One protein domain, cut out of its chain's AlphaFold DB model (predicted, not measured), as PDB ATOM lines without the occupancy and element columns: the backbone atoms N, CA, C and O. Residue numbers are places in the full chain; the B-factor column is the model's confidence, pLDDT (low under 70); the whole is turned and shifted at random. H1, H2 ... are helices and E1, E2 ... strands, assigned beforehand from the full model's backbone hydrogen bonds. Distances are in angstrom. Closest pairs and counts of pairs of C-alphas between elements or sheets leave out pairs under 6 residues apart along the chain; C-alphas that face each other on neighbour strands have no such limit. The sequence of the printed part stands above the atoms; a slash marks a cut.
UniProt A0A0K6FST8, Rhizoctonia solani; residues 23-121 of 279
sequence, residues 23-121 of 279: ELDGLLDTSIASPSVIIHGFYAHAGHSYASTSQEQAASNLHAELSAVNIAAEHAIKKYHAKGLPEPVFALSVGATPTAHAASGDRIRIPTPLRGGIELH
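Overview. This is residues 23 to 121 of the 279 residues of a protein of Rhizoctonia solani (UniProt A0A0K6FST8). One long helix, H3, runs the length of the domain and covers one face of a small sheet of three short parallel strands, E1, E2 and E3. Short helices sit toward the two ends of H3: H1 near its last residues, H2 and H4 near its first. The printed part has 99 residues, with four named helices and three named strands in the order H1 E1 H2 H3 E2 H4 E3; the sheet runs E1 E2 E3, and the class is mixed, helices and strands. The whole is only just compact, close to loose, with a radius of gyration of the C-alphas of 14.9 A, and only just elongated, spanning 45 by 23 by 18 A.

Along the chain. Find C-alpha 23 at (-40.660, -117.528, 28.116), where H1 begins; it runs 15.6 A to residue 33. E1 is residues 41 to 43, 6.7 A long, and H2 is residues 47 to 51, 8.5 A. At C-alpha 55, (-14.019, -101.137, 39.737), H3 begins and runs 40.6 A to residue 82. Then come E2, residues 90 to 94, 12.6 A, and H4, residues 97 to 103, 9.8 A. E3, residues 116 to 120, 12.8 A, ends at C-alpha 120, (-28.604, -104.750, 46.486).

Arrangement. Start at H3, the hub, which touches the three other helices. It is on the sheet at a height over the sheet of 8.6 A, over E1 and E2, and makes two layers with it, a helix on one face of a sheet. On the local plane it stands at 22 degrees to E2, along the strands; the closest C-alphas of H3 and E2 are those of Val 69 and Leu 92, 6.0 A apart. E1 and E2 are parallel, with N 42 and O 91 at 2.8 A. E2 and E3 are parallel, with N 92 and O 117 at 2.7 A. Two strand-helix-strand units, parallel neighbour strands with helices between them, follow: E1, H2 H3, E2, with a right-handed crossover, and E2, H4, E3. H3 touches H4 with residues 55 to 62 alone, about perpendicular at 84 degrees, closest at the C-alphas of Ala 58 and Thr 99, 5.0 A. H4 only grazes the sheet. H2 touches H4, closest at the C-alphas of Ser 49 and Pro 98, 6.0 A. H2 only just touches H3, with 3 pairs of C-alphas within 8 A, the closest being Ser 49 and Ala 58, 5.8 A. H1 touches H3, whose residues 76 to 80 alone take part, at a steep tilt of 46 degrees, the same way, closest at the C-alphas of Leu 28 and Ala 76, 6.8 A. H1 and H2 are apart. In H1, H3 and H4 every O i to N i+4 pair is within hydrogen-bond range; in H2 0 of 1 is, and 1 of 2 O i to N i+3 pairs.

Size, cuts and confidence. The two C-alphas farthest apart are those of Thr 53 and Gly 84, 46.7 A. The printed part has no cut. The link from H4 to E3 is long: look at residues 104 to 115, which hold no named element. The mean pLDDT of the printed part is 93.2, and residue 107 is under 70.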
ATOM      1  N   GLU A  23     -40.613-116.837  26.827       94.75
ATOM      2  CA  GLU A  23     -40.660-117.528  28.116       94.75
ATOM      3  C   GLU A  23     -41.057-116.582  29.252       94.75
ATOM      4  O   GLU A  23     -41.879-116.954  30.091       94.75
ATOM      5  N   LEU A  24     -40.508-115.360  29.277       94.69
ATOM      6  CA  LEU A  24     -40.930-114.356  30.252       94.69
ATOM      7  C   LEU A  24     -42.388-113.956  30.014       94.69
ATOM      8  O   LEU A  24     -43.141-113.862  30.977       94.69
ATOM      9  N   ASP A  25     -42.806-113.786  28.757       96.50
ATOM     10  CA  ASP A  25     -44.207-113.517  28.419       96.50
ATOM     11  C   ASP A  25     -45.145-114.587  28.981       96.50
ATOM     12  O   ASP A  25     -46.084-114.253  29.698       96.50
ATOM     13  N   GLY A  26     -44.855-115.868  28.734       96.06
ATOM     14  CA  GLY A  26     -45.665-116.971  29.254       96.06
ATOM     15  C   GLY A  26     -45.715-117.006  30.786       96.06
ATOM     16  O   GLY A  26     -46.779-117.243  31.367       96.06
ATOM     17  N   LEU A  27     -44.588-116.719  31.449       95.38
ATOM     18  CA  LEU A  27     -44.514-116.645  32.909       95.38
ATOM     19  C   LEU A  27     -45.356-115.488  33.461       95.38
ATOM     20  O   LEU A  27     -46.118-115.691  34.407       95.38
ATOM     21  N   LEU A  28     -45.239-114.294  32.873       96.69
ATOM     22  CA  LEU A  28     -46.008-113.114  33.268       96.69
ATOM     23  C   LEU A  28     -47.500-113.324  33.011       96.69
ATOM     24  O   LEU A  28     -48.307-113.094  33.908       96.69
ATOM     25  N   ASP A  29     -47.879-113.811  31.831       96.56
ATOM     26  CA  ASP A  29     -49.281-113.991  31.452       96.56
ATOM     27  C   ASP A  29     -49.995-114.967  32.392       96.56
ATOM     28  O   ASP A  29     -51.108-114.673  32.846       96.56
ATOM     29  N   THR A  30     -49.322-116.072  32.740       96.81
ATOM     30  CA  THR A  30     -49.812-117.081  33.692       96.81
ATOM     31  C   THR A  30     -49.864-116.532  35.118       96.81
ATOM     32  O   THR A  30     -50.869-116.697  35.806       96.81
ATOM     33  N   SER A  31     -48.802-115.854  35.566       96.44
ATOM     34  CA  SER A  31     -48.700-115.352  36.943       96.44
ATOM     35  C   SER A  31     -49.699-114.231  37.216       96.44
ATOM     36  O   SER A  31     -50.400-114.277  38.217       96.44
ATOM     37  N   ILE A  32     -49.826-113.267  36.299       96.44
ATOM     38  CA  ILE A  32     -50.744-112.124  36.432       96.44
ATOM     39  C   ILE A  32     -52.213-112.577  36.384       96.44
ATOM     40  O   ILE A  32     -53.081-111.930  36.958       96.44
ATOM     41  N   ALA A  33     -52.524-113.673  35.681       95.56
ATOM     42  CA  ALA A  33     -53.883-114.219  35.641       95.56
ATOM     43  C   ALA A  33     -54.277-114.990  36.915       95.56
ATOM     44  O   ALA A  33     -55.457-115.283  37.103       95.56
ATOM     45  N   SER A  34     -53.314-115.358  37.761       95.75
ATOM     46  CA  SER A  34     -53.557-116.210  38.921       95.75
ATOM     47  C   SER A  34     -53.879-115.379  40.167       95.75
ATOM     48  O   SER A  34     -53.074-114.534  40.549       95.75
ATOM     49  N   PRO A  35     -54.987-115.652  40.882       93.56
ATOM     50  CA  PRO A  35     -55.281-114.988  42.153       93.56
ATOM     51  C   PRO A  35     -54.365-115.457  43.297       93.56
ATOM     52  O   PRO A  35     -54.356-114.856  44.368       93.56
ATOM     53  N   SER A  36     -53.604-116.535  43.086       95.81
ATOM     54  CA  SER A  36     -52.741-117.156  44.097       95.81
ATOM     55  C   SER A  36     -51.268-116.764  43.956       95.81
ATOM     56  O   SER A  36     -50.429-117.264  44.705       95.81
ATOM     57  N   VAL A  37     -50.928-115.926  42.973       95.00
ATOM     58  CA  VAL A  37     -49.548-115.533  42.671       95.00
ATOM     59  C   VAL A  37     -49.451-114.018  42.645       95.00
ATOM     60  O   VAL A  37     -50.266-113.336  42.037       95.00
ATOM     61  N   ILE A  38     -48.407-113.496  43.281       92.56
ATOM     62  CA  ILE A  38     -48.045-112.084  43.219       92.56
ATOM     63  C   ILE A  38     -46.618-112.012  42.695       92.56
ATOM     64  O   ILE A  38     -45.721-112.669  43.226       92.56
ATOM     65  N   ILE A  39     -46.410-111.205  41.658       95.81
ATOM     66  CA  ILE A  39     -45.068-110.883  41.175       95.81
ATOM     67  C   ILE A  39     -44.540-109.756  42.055       95.81
ATOM     68  O   ILE A  39     -44.943-108.608  41.896       95.81
ATOM     69  N   HIS A  40     -43.666-110.090  42.999       95.94
ATOM     70  CA  HIS A  40     -43.093-109.099  43.909       95.94
ATOM     71  C   HIS A  40     -42.004-108.257  43.234       95.94
ATOM     72  O   HIS A  40     -41.863-107.066  43.507       95.94
ATOM     73  N   GLY A  41     -41.241-108.856  42.325       96.56
ATOM     74  CA  GLY A  41     -40.130-108.166  41.702       96.56
ATOM     75  C   GLY A  41     -39.324-109.032  40.752       96.56
ATOM     76  O   GLY A  41     -39.704-110.154  40.422       96.56
ATOM     77  N   PHE A  42     -38.188-108.493  40.333       96.94
ATOM     78  CA  PHE A  42     -37.258-109.121  39.408       96.94
ATOM     79  C   PHE A  42     -35.897-109.252  40.071       96.94
ATOM     80  O   PHE A  42     -35.413-108.315  40.705       96.94
ATOM     81  N   TYR A  43     -35.291-110.425  39.916       96.38
ATOM     82  CA  TYR A  43     -34.023-110.764  40.553       96.38
ATOM     83  C   TYR A  43     -32.972-111.095  39.496       96.38
ATOM     84  O   TYR A  43     -33.220-111.947  38.642       96.38
ATOM     85  N   ALA A  44     -31.795-110.482  39.565       93.94
ATOM     86  CA  ALA A  44     -30.637-110.847  38.752       93.94
ATOM     87  C   ALA A  44     -29.396-111.006  39.633       93.94
ATOM     88  O   ALA A  44     -29.260-110.320  40.632       93.94
ATOM     89  N   HIS A  45     -28.503-111.919  39.246       92.44
ATOM     90  CA  HIS A  45     -27.235-112.148  39.936       92.44
ATOM     91  C   HIS A  45     -26.096-112.331  38.926       92.44
ATOM     92  O   HIS A  45     -26.039-113.322  38.184       92.44
ATOM     93  N   ALA A  46     -25.148-111.400  38.909       86.00
ATOM     94  CA  ALA A  46     -23.976-111.399  38.052       86.00
ATOM     95  C   ALA A  46     -22.873-112.253  38.673       86.00
ATOM     96  O   ALA A  46     -21.815-111.757  39.051       86.00
ATOM     97  N   GLY A  47     -23.067-113.571  38.695       82.81
ATOM     98  CA  GLY A  47     -22.024-114.508  39.136       82.81
ATOM     99  C   GLY A  47     -20.731-114.436  38.302       82.81
ATOM    100  O   GLY A  47     -19.682-114.874  38.747       82.81
ATOM    101  N   HIS A  48     -20.771-113.845  37.105       84.25
ATOM    102  CA  HIS A  48     -19.576-113.589  36.295       84.25
ATOM    103  C   HIS A  48     -18.762-112.382  36.785       84.25
ATOM    104  O   HIS A  48     -17.619-112.212  36.370       84.25
ATOM    105  N   SER A  49     -19.315-111.556  37.679       87.81
ATOM    106  CA  SER A  49     -18.601-110.418  38.258       87.81
ATOM    107  C   SER A  49     -17.416-110.833  39.132       87.81
ATOM    108  O   SER A  49     -16.515-110.024  39.323       87.81
ATOM    109  N   TYR A  50     -17.354-112.091  39.573       90.31
ATOM    110  CA  TYR A  50     -16.192-112.669  40.256       90.31
ATOM    111  C   TYR A  50     -14.942-112.774  39.365       90.31
ATOM    112  O   TYR A  50     -13.845-112.957  39.876       90.31
ATOM    113  N   ALA A  51     -15.088-112.636  38.042       91.75
ATOM    114  CA  ALA A  51     -13.969-112.518  37.107       91.75
ATOM    115  C   ALA A  51     -13.579-111.055  36.813       91.75
ATOM    116  O   ALA A  51     -12.691-110.819  35.996       91.75
ATOM    117  N   SER A  52     -14.257-110.075  37.426       93.44
ATOM    118  CA  SER A  52     -13.881-108.663  37.287       93.44
ATOM    119  C   SER A  52     -12.520-108.447  37.929       93.44
ATOM    120  O   SER A  52     -12.281-108.986  39.000       93.44
ATOM    121  N   THR A  53     -11.673-107.617  37.329       94.94
ATOM    122  CA  THR A  53     -10.359-107.244  37.888       94.94
ATOM    123  C   THR A  53     -10.228-105.744  38.159       94.94
ATOM    124  O   THR A  53      -9.128-105.254  38.419       94.94
ATOM    125  N   SER A  54     -11.335-104.996  38.069       93.69
ATOM    126  CA  SER A  54     -11.373-103.563  38.365       93.69
ATOM    127  C   SER A  54     -12.768-103.066  38.765       93.69
ATOM    128  O   SER A  54     -13.790-103.696  38.464       93.69
ATOM    129  N   GLN A  55     -12.802-101.877  39.379       93.56
ATOM    130  CA  GLN A  55     -14.019-101.137  39.737       93.56
ATOM    131  C   GLN A  55     -14.932-100.911  38.528       93.56
ATOM    132  O   GLN A  55     -16.149-101.048  38.624       93.56
ATOM    133  N   GLU A  56     -14.361-100.581  37.372       93.06
ATOM    134  CA  GLU A  56     -15.104-100.320  36.140       93.06
ATOM    135  C   GLU A  56     -15.798-101.575  35.617       93.06
ATOM    136  O   GLU A  56     -16.958-101.509  35.212       93.06
ATOM    137  N   GLN A  57     -15.103-102.718  35.632       93.94
ATOM    138  CA  GLN A  57     -15.679-103.986  35.188       93.94
ATOM    139  C   GLN A  57     -16.822-104.419  36.112       93.94
ATOM    140  O   GLN A  57     -17.902-104.766  35.631       93.94
ATOM    141  N   ALA A  58     -16.624-104.330  37.428       94.00
ATOM    142  CA  ALA A  58     -17.658-104.672  38.397       94.00
ATOM    143  C   ALA A  58     -18.861-103.712  38.332       94.00
ATOM    144  O   ALA A  58     -20.004-104.169  38.317       94.00
ATOM    145  N   ALA A  59     -18.638-102.402  38.178       93.88
ATOM    146  CA  ALA A  59     -19.718-101.431  37.977       93.88
ATOM    147  C   ALA A  59     -20.478-101.677  36.661       93.88
ATOM    148  O   ALA A  59     -21.702-101.586  36.624       93.88
ATOM    149  N   SER A  60     -19.776-102.043  35.583       92.75
ATOM    150  CA  SER A  60     -20.403-102.423  34.310       92.75
ATOM    151  C   SER A  60     -21.329-103.633  34.471       92.75
ATOM    152  O   SER A  60     -22.458-103.617  33.976       92.75
ATOM    153  N   ASN A  61     -20.893-104.648  35.226       93.38
ATOM    154  CA  ASN A  61     -21.721-105.810  35.546       93.38
ATOM    155  C   ASN A  61     -22.970-105.404  36.348       93.38
ATOM    156  O   ASN A  61     -24.071-105.808  35.981       93.38
ATOM    157  N   LEU A  62     -22.829-104.531  37.356       93.81
ATOM    158  CA  LEU A  62     -23.967-104.010  38.123       93.81
ATOM    159  C   LEU A  62     -24.973-103.259  37.237       93.81
ATOM    160  O   LEU A  62     -26.180-103.466  37.343       93.81
ATOM    161  N   HIS A  63     -24.492-102.400  36.331       93.12
ATOM    162  CA  HIS A  63     -25.361-101.681  35.391       93.12
ATOM    163  C   HIS A  63     -26.128-102.633  34.481       93.12
ATOM    164  O   HIS A  63     -27.302-102.399  34.189       93.12
ATOM    165  N   ALA A  64     -25.470-103.695  34.020       92.12
ATOM    166  CA  ALA A  64     -26.093-104.698  33.178       92.12
ATOM    167  C   ALA A  64     -27.208-105.446  33.927       92.12
ATOM    168  O   ALA A  64     -28.280-105.656  33.356       92.12
ATOM    169  N   GLU A  65     -26.999-105.790  35.202       93.31
ATOM    170  CA  GLU A  65     -28.036-106.380  36.057       93.31
ATOM    171  C   GLU A  65     -29.218-105.432  36.256       93.31
ATOM    172  O   GLU A  65     -30.355-105.815  35.978       93.31
ATOM    173  N   LEU A  66     -28.951-104.187  36.672       94.69
ATOM    174  CA  LEU A  66     -29.975-103.161  36.902       94.69
ATOM    175  C   LEU A  66     -30.807-102.900  35.647       94.69
ATOM    176  O   LEU A  66     -32.033-102.848  35.706       94.69
ATOM    177  N   SER A  67     -30.145-102.763  34.499       94.69
ATOM    178  CA  SER A  67     -30.816-102.582  33.214       94.69
ATOM    179  C   SER A  67     -31.717-103.774  32.889       94.69
ATOM    180  O   SER A  67     -32.879-103.592  32.531       94.69
ATOM    181  N   ALA A  68     -31.225-105.000  33.085       94.50
ATOM    182  CA  ALA A  68     -31.980-106.213  32.795       94.50
ATOM    183  C   ALA A  68     -33.257-106.323  33.646       94.50
ATOM    184  O   ALA A  68     -34.336-106.546  33.093       94.50
ATOM    185  N   VAL A  69     -33.164-106.128  34.965       96.19
ATOM    186  CA  VAL A  69     -34.347-106.183  35.844       96.19
ATOM    187  C   VAL A  69     -35.306-105.018  35.587       96.19
ATOM    188  O   VAL A  69     -36.517-105.224  35.606       96.19
ATOM    189  N   ASN A  70     -34.798-103.822  35.265       97.25
ATOM    190  CA  ASN A  70     -35.633-102.660  34.954       97.25
ATOM    191  C   ASN A  70     -36.405-102.833  33.634       97.25
ATOM    192  O   ASN A  70     -37.580-102.483  33.561       97.25
ATOM    193  N   ILE A  71     -35.775-103.418  32.609       97.12
ATOM    194  CA  ILE A  71     -36.438-103.764  31.340       97.12
ATOM    195  C   ILE A  71     -37.544-104.796  31.579       97.12
ATOM    196  O   ILE A  71     -38.650-104.639  31.062       97.12
ATOM    197  N   ALA A  72     -37.274-105.831  32.380       96.69
ATOM    198  CA  ALA A  72     -38.275-106.843  32.713       96.69
ATOM    199  C   ALA A  72     -39.461-106.248  33.495       96.69
ATOM    200  O   ALA A  72     -40.614-106.575  33.211       96.69
ATOM    201  N   ALA A  73     -39.186-105.326  34.420       97.31
ATOM    202  CA  ALA A  73     -40.204-104.583  35.153       97.31
ATOM    203  C   ALA A  73     -41.064-103.714  34.234       97.31
ATOM    204  O   ALA A  73     -42.290-103.790  34.293       97.31
ATOM    205  N   GLU A  74     -40.449-102.953  33.325       97.19
ATOM    206  CA  GLU A  74     -41.187-102.173  32.329       97.19
ATOM    207  C   GLU A  74     -42.073-103.058  31.443       97.19
ATOM    208  O   GLU A  74     -43.217-102.708  31.139       97.19
ATOM    209  N   HIS A  75     -41.558-104.220  31.037       96.50
ATOM    210  CA  HIS A  75     -42.306-105.189  30.242       96.50
ATOM    211  C   HIS A  75     -43.513-105.744  31.004       96.50
ATOM    212  O   HIS A  75     -44.622-105.794  30.469       96.50
ATOM    213  N   ALA A  76     -43.336-106.080  32.281       96.75
ATOM    214  CA  ALA A  76     -44.431-106.526  33.128       96.75
ATOM    215  C   ALA A  76     -45.473-105.427  33.361       96.75
ATOM    216  O   ALA A  76     -46.657-105.707  33.206       96.75
ATOM    217  N   ILE A  77     -45.076-104.176  33.625       97.00
ATOM    218  CA  ILE A  77     -46.011-103.042  33.768       97.00
ATOM    219  C   ILE A  77     -46.939-102.942  32.549       97.00
ATOM    220  O   ILE A  77     -48.156-102.834  32.701       97.00
ATOM    221  N   LYS A  78     -46.399-103.082  31.329       96.44
ATOM    222  CA  LYS A  78     -47.213-103.095  30.098       96.44
ATOM    223  C   LYS A  78     -48.253-104.222  30.097       96.44
ATOM    224  O   LYS A  78     -49.381-103.999  29.661       96.44
ATOM    225  N   LYS A  79     -47.910-105.410  30.606       96.50
ATOM    226  CA  LYS A  79     -48.837-106.549  30.739       96.50
ATOM    227  C   LYS A  79     -49.929-106.298  31.787       96.50
ATOM    228  O   LYS A  79     -51.080-106.653  31.536       96.50
ATOM    229  N   TYR A  80     -49.601-105.662  32.915       97.06
ATOM    230  CA  TYR A  80     -50.597-105.239  33.912       97.06
ATOM    231  C   TYR A  80     -51.576-104.223  33.309       97.06
ATOM    232  O   TYR A  80     -52.790-104.435  33.362       97.06
ATOM    233  N   HIS A  81     -51.062-103.190  32.633       96.94
ATOM    234  CA  HIS A  81     -51.889-102.177  31.970       96.94
ATOM    235  C   HIS A  81     -52.795-102.773  30.886       96.94
ATOM    236  O   HIS A  81     -53.976-102.439  30.827       96.94
ATOM    237  N   ALA A  82     -52.287-103.705  30.073       96.38
ATOM    238  CA  ALA A  82     -53.081-104.383  29.045       96.38
ATOM    239  C   ALA A  82     -54.256-105.199  29.619       96.38
ATOM    240  O   ALA A  82     -55.244-105.423  28.923       96.38
ATOM    241  N   LYS A  83     -54.166-105.627  30.885       95.19
ATOM    242  CA  LYS A  83     -55.240-106.321  31.610       95.19
ATOM    243  C   LYS A  83     -56.119-105.383  32.448       95.19
ATOM    244  O   LYS A  83     -56.997-105.865  33.156       95.19
ATOM    245  N   GLY A  84     -55.894-104.067  32.388       96.62
ATOM    246  CA  GLY A  84     -56.618-103.085  33.202       96.62
ATOM    247  C   GLY A  84     -56.322-103.194  34.702       96.62
ATOM    248  O   GLY A  84     -57.140-102.777  35.517       96.62
ATOM    249  N   LEU A  85     -55.181-103.786  35.068       95.81
ATOM    250  CA  LEU A  85     -54.743-103.930  36.453       95.81
ATOM    251  C   LEU A  85     -53.897-102.718  36.879       95.81
ATOM    252  O   LEU A  85     -53.237-102.112  36.029       95.81
ATOM    253  N   PRO A  86     -53.890-102.364  38.179       94.56
ATOM    254  CA  PRO A  86     -53.053-101.282  38.687       94.56
ATOM    255  C   PRO A  86     -51.563-101.571  38.468       94.56
ATOM    256  O   PRO A  86     -51.137-102.730  38.491       94.56
ATOM    257  N   GLU A  87     -50.775-100.508  38.283       94.00
ATOM    258  CA  GLU A  87     -49.319-100.608  38.164       94.00
ATOM    259  C   GLU A  87     -48.717-101.145  39.477       94.00
ATOM    260  O   GLU A  87     -48.941-100.557  40.541       94.00
ATOM    261  N   PRO A  88     -47.974-102.265  39.444       92.75
ATOM    262  CA  PRO A  88     -47.344-102.824  40.632       92.75
ATOM    263  C   PRO A  88     -46.078-102.051  41.020       92.75
ATOM    264  O   PRO A  88     -45.340-101.554  40.172       92.75
ATOM    265  N   VAL A  89     -45.772-102.036  42.317       94.06
ATOM    266  CA  VAL A  89     -44.474-101.576  42.825       94.06
ATOM    267  C   VAL A  89     -43.540-102.777  42.909       94.06
ATOM    268  O   VAL A  89     -43.708-103.632  43.777       94.06
ATOM    269  N   PHE A  90     -42.571-102.855  41.998       97.06
ATOM    270  CA  PHE A  90     -41.626-103.969  41.950       97.06
ATOM    271  C   PHE A  90     -40.380-103.739  42.811       97.06
ATOM    272  O   PHE A  90     -39.843-102.631  42.858       97.06
ATOM    273  N   ALA A  91     -39.871-104.817  43.412       97.56
ATOM    274  CA  ALA A  91     -38.500-104.895  43.913       97.56
ATOM    275  C   ALA A  91     -37.541-105.317  42.783       97.56
ATOM    276  O   ALA A  91     -37.761-106.321  42.106       97.56
ATOM    277  N   LEU A  92     -36.474-104.558  42.565       97.19
ATOM    278  CA  LEU A  92     -35.429-104.819  41.579       97.19
ATOM    279  C   LEU A  92     -34.167-105.242  42.326       97.19
ATOM    280  O   LEU A  92     -33.368-104.403  42.736       97.19
ATOM    281  N   SER A  93     -34.031-106.548  42.538       96.69
ATOM    282  CA  SER A  93     -32.963-107.128  43.346       96.69
ATOM    283  C   SER A  93     -31.798-107.545  42.454       96.69
ATOM    284  O   SER A  93     -31.952-108.383  41.560       96.69
ATOM    285  N   VAL A  94     -30.635-106.938  42.668       95.25
ATOM    286  CA  VAL A  94     -29.409-107.175  41.890       95.25
ATOM    287  C   VAL A  94     -28.208-107.329  42.806       95.25
ATOM    288  O   VAL A  94     -28.212-106.812  43.921       95.25
ATOM    289  N   GLY A  95     -27.151-107.972  42.324       93.44
ATOM    290  CA  GLY A  95     -25.858-107.886  42.980       93.44
ATOM    291  C   GLY A  95     -25.122-109.203  43.165       93.44
ATOM    292  O   GLY A  95     -25.620-110.316  43.034       93.44
ATOM    293  N   ALA A  96     -23.856-109.041  43.483       94.69
ATOM    294  CA  ALA A  96     -22.900-110.030  43.926       94.69
ATOM    295  C   ALA A  96     -21.878-109.266  44.776       94.69
ATOM    296  O   ALA A  96     -21.824-108.040  44.720       94.69
ATOM    297  N   THR A  97     -21.029-109.946  45.543       96.19
ATOM    298  CA  THR A  97     -20.039-109.228  46.365       96.19
ATOM    299  C   THR A  97     -19.149-108.269  45.553       96.19
ATOM    300  O   THR A  97     -19.040-107.114  45.966       96.19
ATOM    301  N   PRO A  98     -18.619-108.627  44.363       95.12
ATOM    302  CA  PRO A  98     -17.868-107.673  43.545       95.12
ATOM    303  C   PRO A  98     -18.702-106.460  43.102       95.12
ATOM    304  O   PRO A  98     -18.244-105.323  43.200       95.12
ATOM    305  N   THR A  99     -19.941-106.667  42.642       93.56
ATOM    306  CA  THR A  99     -20.794-105.554  42.194       93.56
ATOM    307  C   THR A  99     -21.288-104.693  43.356       93.56
ATOM    308  O   THR A  99     -21.441-103.487  43.189       93.56
ATOM    309  N   ALA A 100     -21.449-105.264  44.551       93.25
ATOM    310  CA  ALA A 100     -21.778-104.516  45.755       93.25
ATOM    311  C   ALA A 100     -20.622-103.625  46.229       93.25
ATOM    312  O   ALA A 100     -20.859-102.473  46.575       93.25
ATOM    313  N   HIS A 101     -19.370-104.092  46.161       92.44
ATOM    314  CA  HIS A 101     -18.215-103.211  46.379       92.44
ATOM    315  C   HIS A 101     -18.142-102.104  45.328       92.44
ATOM    316  O   HIS A 101     -17.879-100.949  45.661       92.44
ATOM    317  N   ALA A 102     -18.461-102.429  44.071       90.56
ATOM    318  CA  ALA A 102     -18.521-101.423  43.023       90.56
ATOM    319  C   ALA A 102     -19.589-100.348  43.293       90.56
ATOM    320  O   ALA A 102     -19.418 -99.193  42.897       90.56
ATOM    321  N   ALA A 103     -20.659-100.708  44.007       87.00
ATOM    322  CA  ALA A 103     -21.721 -99.786  44.372       87.00
ATOM    323  C   ALA A 103     -21.298 -98.715  45.397       87.00
ATOM    324  O   ALA A 103     -21.908 -97.655  45.478       87.00
ATOM    325  N   SER A 104     -20.222 -98.941  46.147       78.19
ATOM    326  CA  SER A 104     -19.712 -97.947  47.097       78.19
ATOM    327  C   SER A 104     -18.953 -96.787  46.435       78.19
ATOM    328  O   SER A 104     -18.541 -95.864  47.132       78.19
ATOM    329  N   GLY A 105     -18.732 -96.820  45.113       70.69
ATOM    330  CA  GLY A 105     -18.035 -95.760  44.374       70.69
ATOM    331  C   GLY A 105     -18.962 -94.845  43.560       70.69
ATOM    332  O   GLY A 105     -20.107 -95.179  43.274       70.69
ATOM    333  N   ASP A 106     -18.425 -93.727  43.062       70.06
ATOM    334  CA  ASP A 106     -19.182 -92.656  42.371       70.06
ATOM    335  C   ASP A 106     -19.682 -92.997  40.949       70.06
ATOM    336  O   ASP A 106     -20.065 -92.116  40.176       70.06
ATOM    337  N   ARG A 107     -19.616 -94.265  40.531       69.75
ATOM    338  CA  ARG A 107     -19.760 -94.656  39.116       69.75
ATOM    339  C   ARG A 107     -21.016 -95.456  38.796       69.75
ATOM    340  O   ARG A 107     -21.149 -95.877  37.644       69.75
ATOM    341  N   ILE A 108     -21.936 -95.639  39.749       79.56
ATOM    342  CA  ILE A 108     -23.195 -96.328  39.450       79.56
ATOM    343  C   ILE A 108     -24.120 -95.434  38.621       79.56
ATOM    344  O   ILE A 108     -24.480 -94.326  39.006       79.56
ATOM    345  N   ARG A 109     -24.574 -95.962  37.492       84.25
ATOM    346  CA  ARG A 109     -25.615 -95.417  36.633       84.25
ATOM    347  C   ARG A 109     -26.905 -96.169  36.906       84.25
ATOM    348  O   ARG A 109     -27.044 -97.338  36.549       84.25
ATOM    349  N   ILE A 110     -27.851 -95.473  37.522       88.81
ATOM    350  CA  ILE A 110     -29.197 -95.990  37.755       88.81
ATOM    351  C   ILE A 110     -30.050 -95.716  36.504       88.81
ATOM    352  O   ILE A 110     -30.061 -94.580  36.016       88.81
ATOM    353  N   PRO A 111     -30.755 -96.722  35.951       87.88
ATOM    354  CA  PRO A 111     -31.658 -96.518  34.823       87.88
ATOM    355  C   PRO A 111     -32.709 -95.438  35.106       87.88
ATOM    356  O   PRO A 111     -33.273 -95.378  36.194       87.88
ATOM    357  N   THR A 112     -32.996 -94.598  34.108       89.00
ATOM    358  CA  THR A 112     -34.053 -93.578  34.173       89.00
ATOM    359  C   THR A 112     -34.951 -93.700  32.930       89.00
ATOM    360  O   THR A 112     -34.421 -93.616  31.821       89.00
ATOM    361  N   PRO A 113     -36.279 -93.889  33.067       92.00
ATOM    362  CA  PRO A 113     -37.014 -94.047  34.322       92.00
ATOM    363  C   PRO A 113     -36.713 -95.388  35.010       92.00
ATOM    364  O   PRO A 113     -36.519 -96.418  34.359       92.00
ATOM    365  N   LEU A 114     -36.711 -95.362  36.341       94.88
ATOM    366  CA  LEU A 114     -36.629 -96.554  37.178       94.88
ATOM    367  C   LEU A 114     -38.046 -97.089  37.436       94.88
ATOM    368  O   LEU A 114     -38.948 -96.319  37.764       94.88
ATOM    369  N   ARG A 115     -38.250 -98.396  37.268       95.81
ATOM    370  CA  ARG A 115     -39.562 -99.071  37.317       95.81
ATOM    371  C   ARG A 115     -39.780 -99.901  38.587       95.81
ATOM    372  O   ARG A 115     -40.552-100.855  38.580       95.81
ATOM    373  N   GLY A 116     -39.077 -99.566  39.665       95.25
ATOM    374  CA  GLY A 116     -39.178-100.260  40.947       95.25
ATOM    375  C   GLY A 116     -38.159 -99.768  41.974       95.25
ATOM    376  O   GLY A 116     -37.292 -98.957  41.659       95.25
ATOM    377  N   GLY A 117     -38.265-100.258  43.208       96.38
ATOM    378  CA  GLY A 117     -37.268-100.017  44.254       96.38
ATOM    379  C   GLY A 117     -36.054-100.922  44.061       96.38
ATOM    380  O   GLY A 117     -36.221-102.099  43.762       96.38
ATOM    381  N   ILE A 118     -34.841-100.392  44.217       95.44
ATOM    382  CA  ILE A 118     -33.606-101.179  44.076       95.44
ATOM    383  C   ILE A 118     -33.263-101.853  45.403       95.44
ATOM    384  O   ILE A 118     -33.219-101.198  46.443       95.44
ATOM    385  N   GLU A 119     -32.958-103.145  45.339       95.50
ATOM    386  CA  GLU A 119     -32.341-103.918  46.413       95.50
ATOM    387  C   GLU A 119     -30.975-104.416  45.930       95.50
ATOM    388  O   GLU A 119     -30.859-104.979  44.841       95.50
ATOM    389  N   LEU A 120     -29.936-104.211  46.741       94.19
ATOM    390  CA  LEU A 120     -28.604-104.750  46.486       94.19
ATOM    391  C   LEU A 120     -28.382-105.975  47.374       94.19
ATOM    392  O   LEU A 120     -28.474-105.870  48.596       94.19
ATOM    393  N   HIS A 121     -28.052-107.118  46.776       95.25
ATOM    394  CA  HIS A 121     -27.769-108.350  47.508       95.25
ATOM    395  C   HIS A 121     -26.318-108.811  47.330       95.25
ATOM    396  O   HIS A 121     -25.781-108.897  46.227       95.25
TER     397      HIS A 121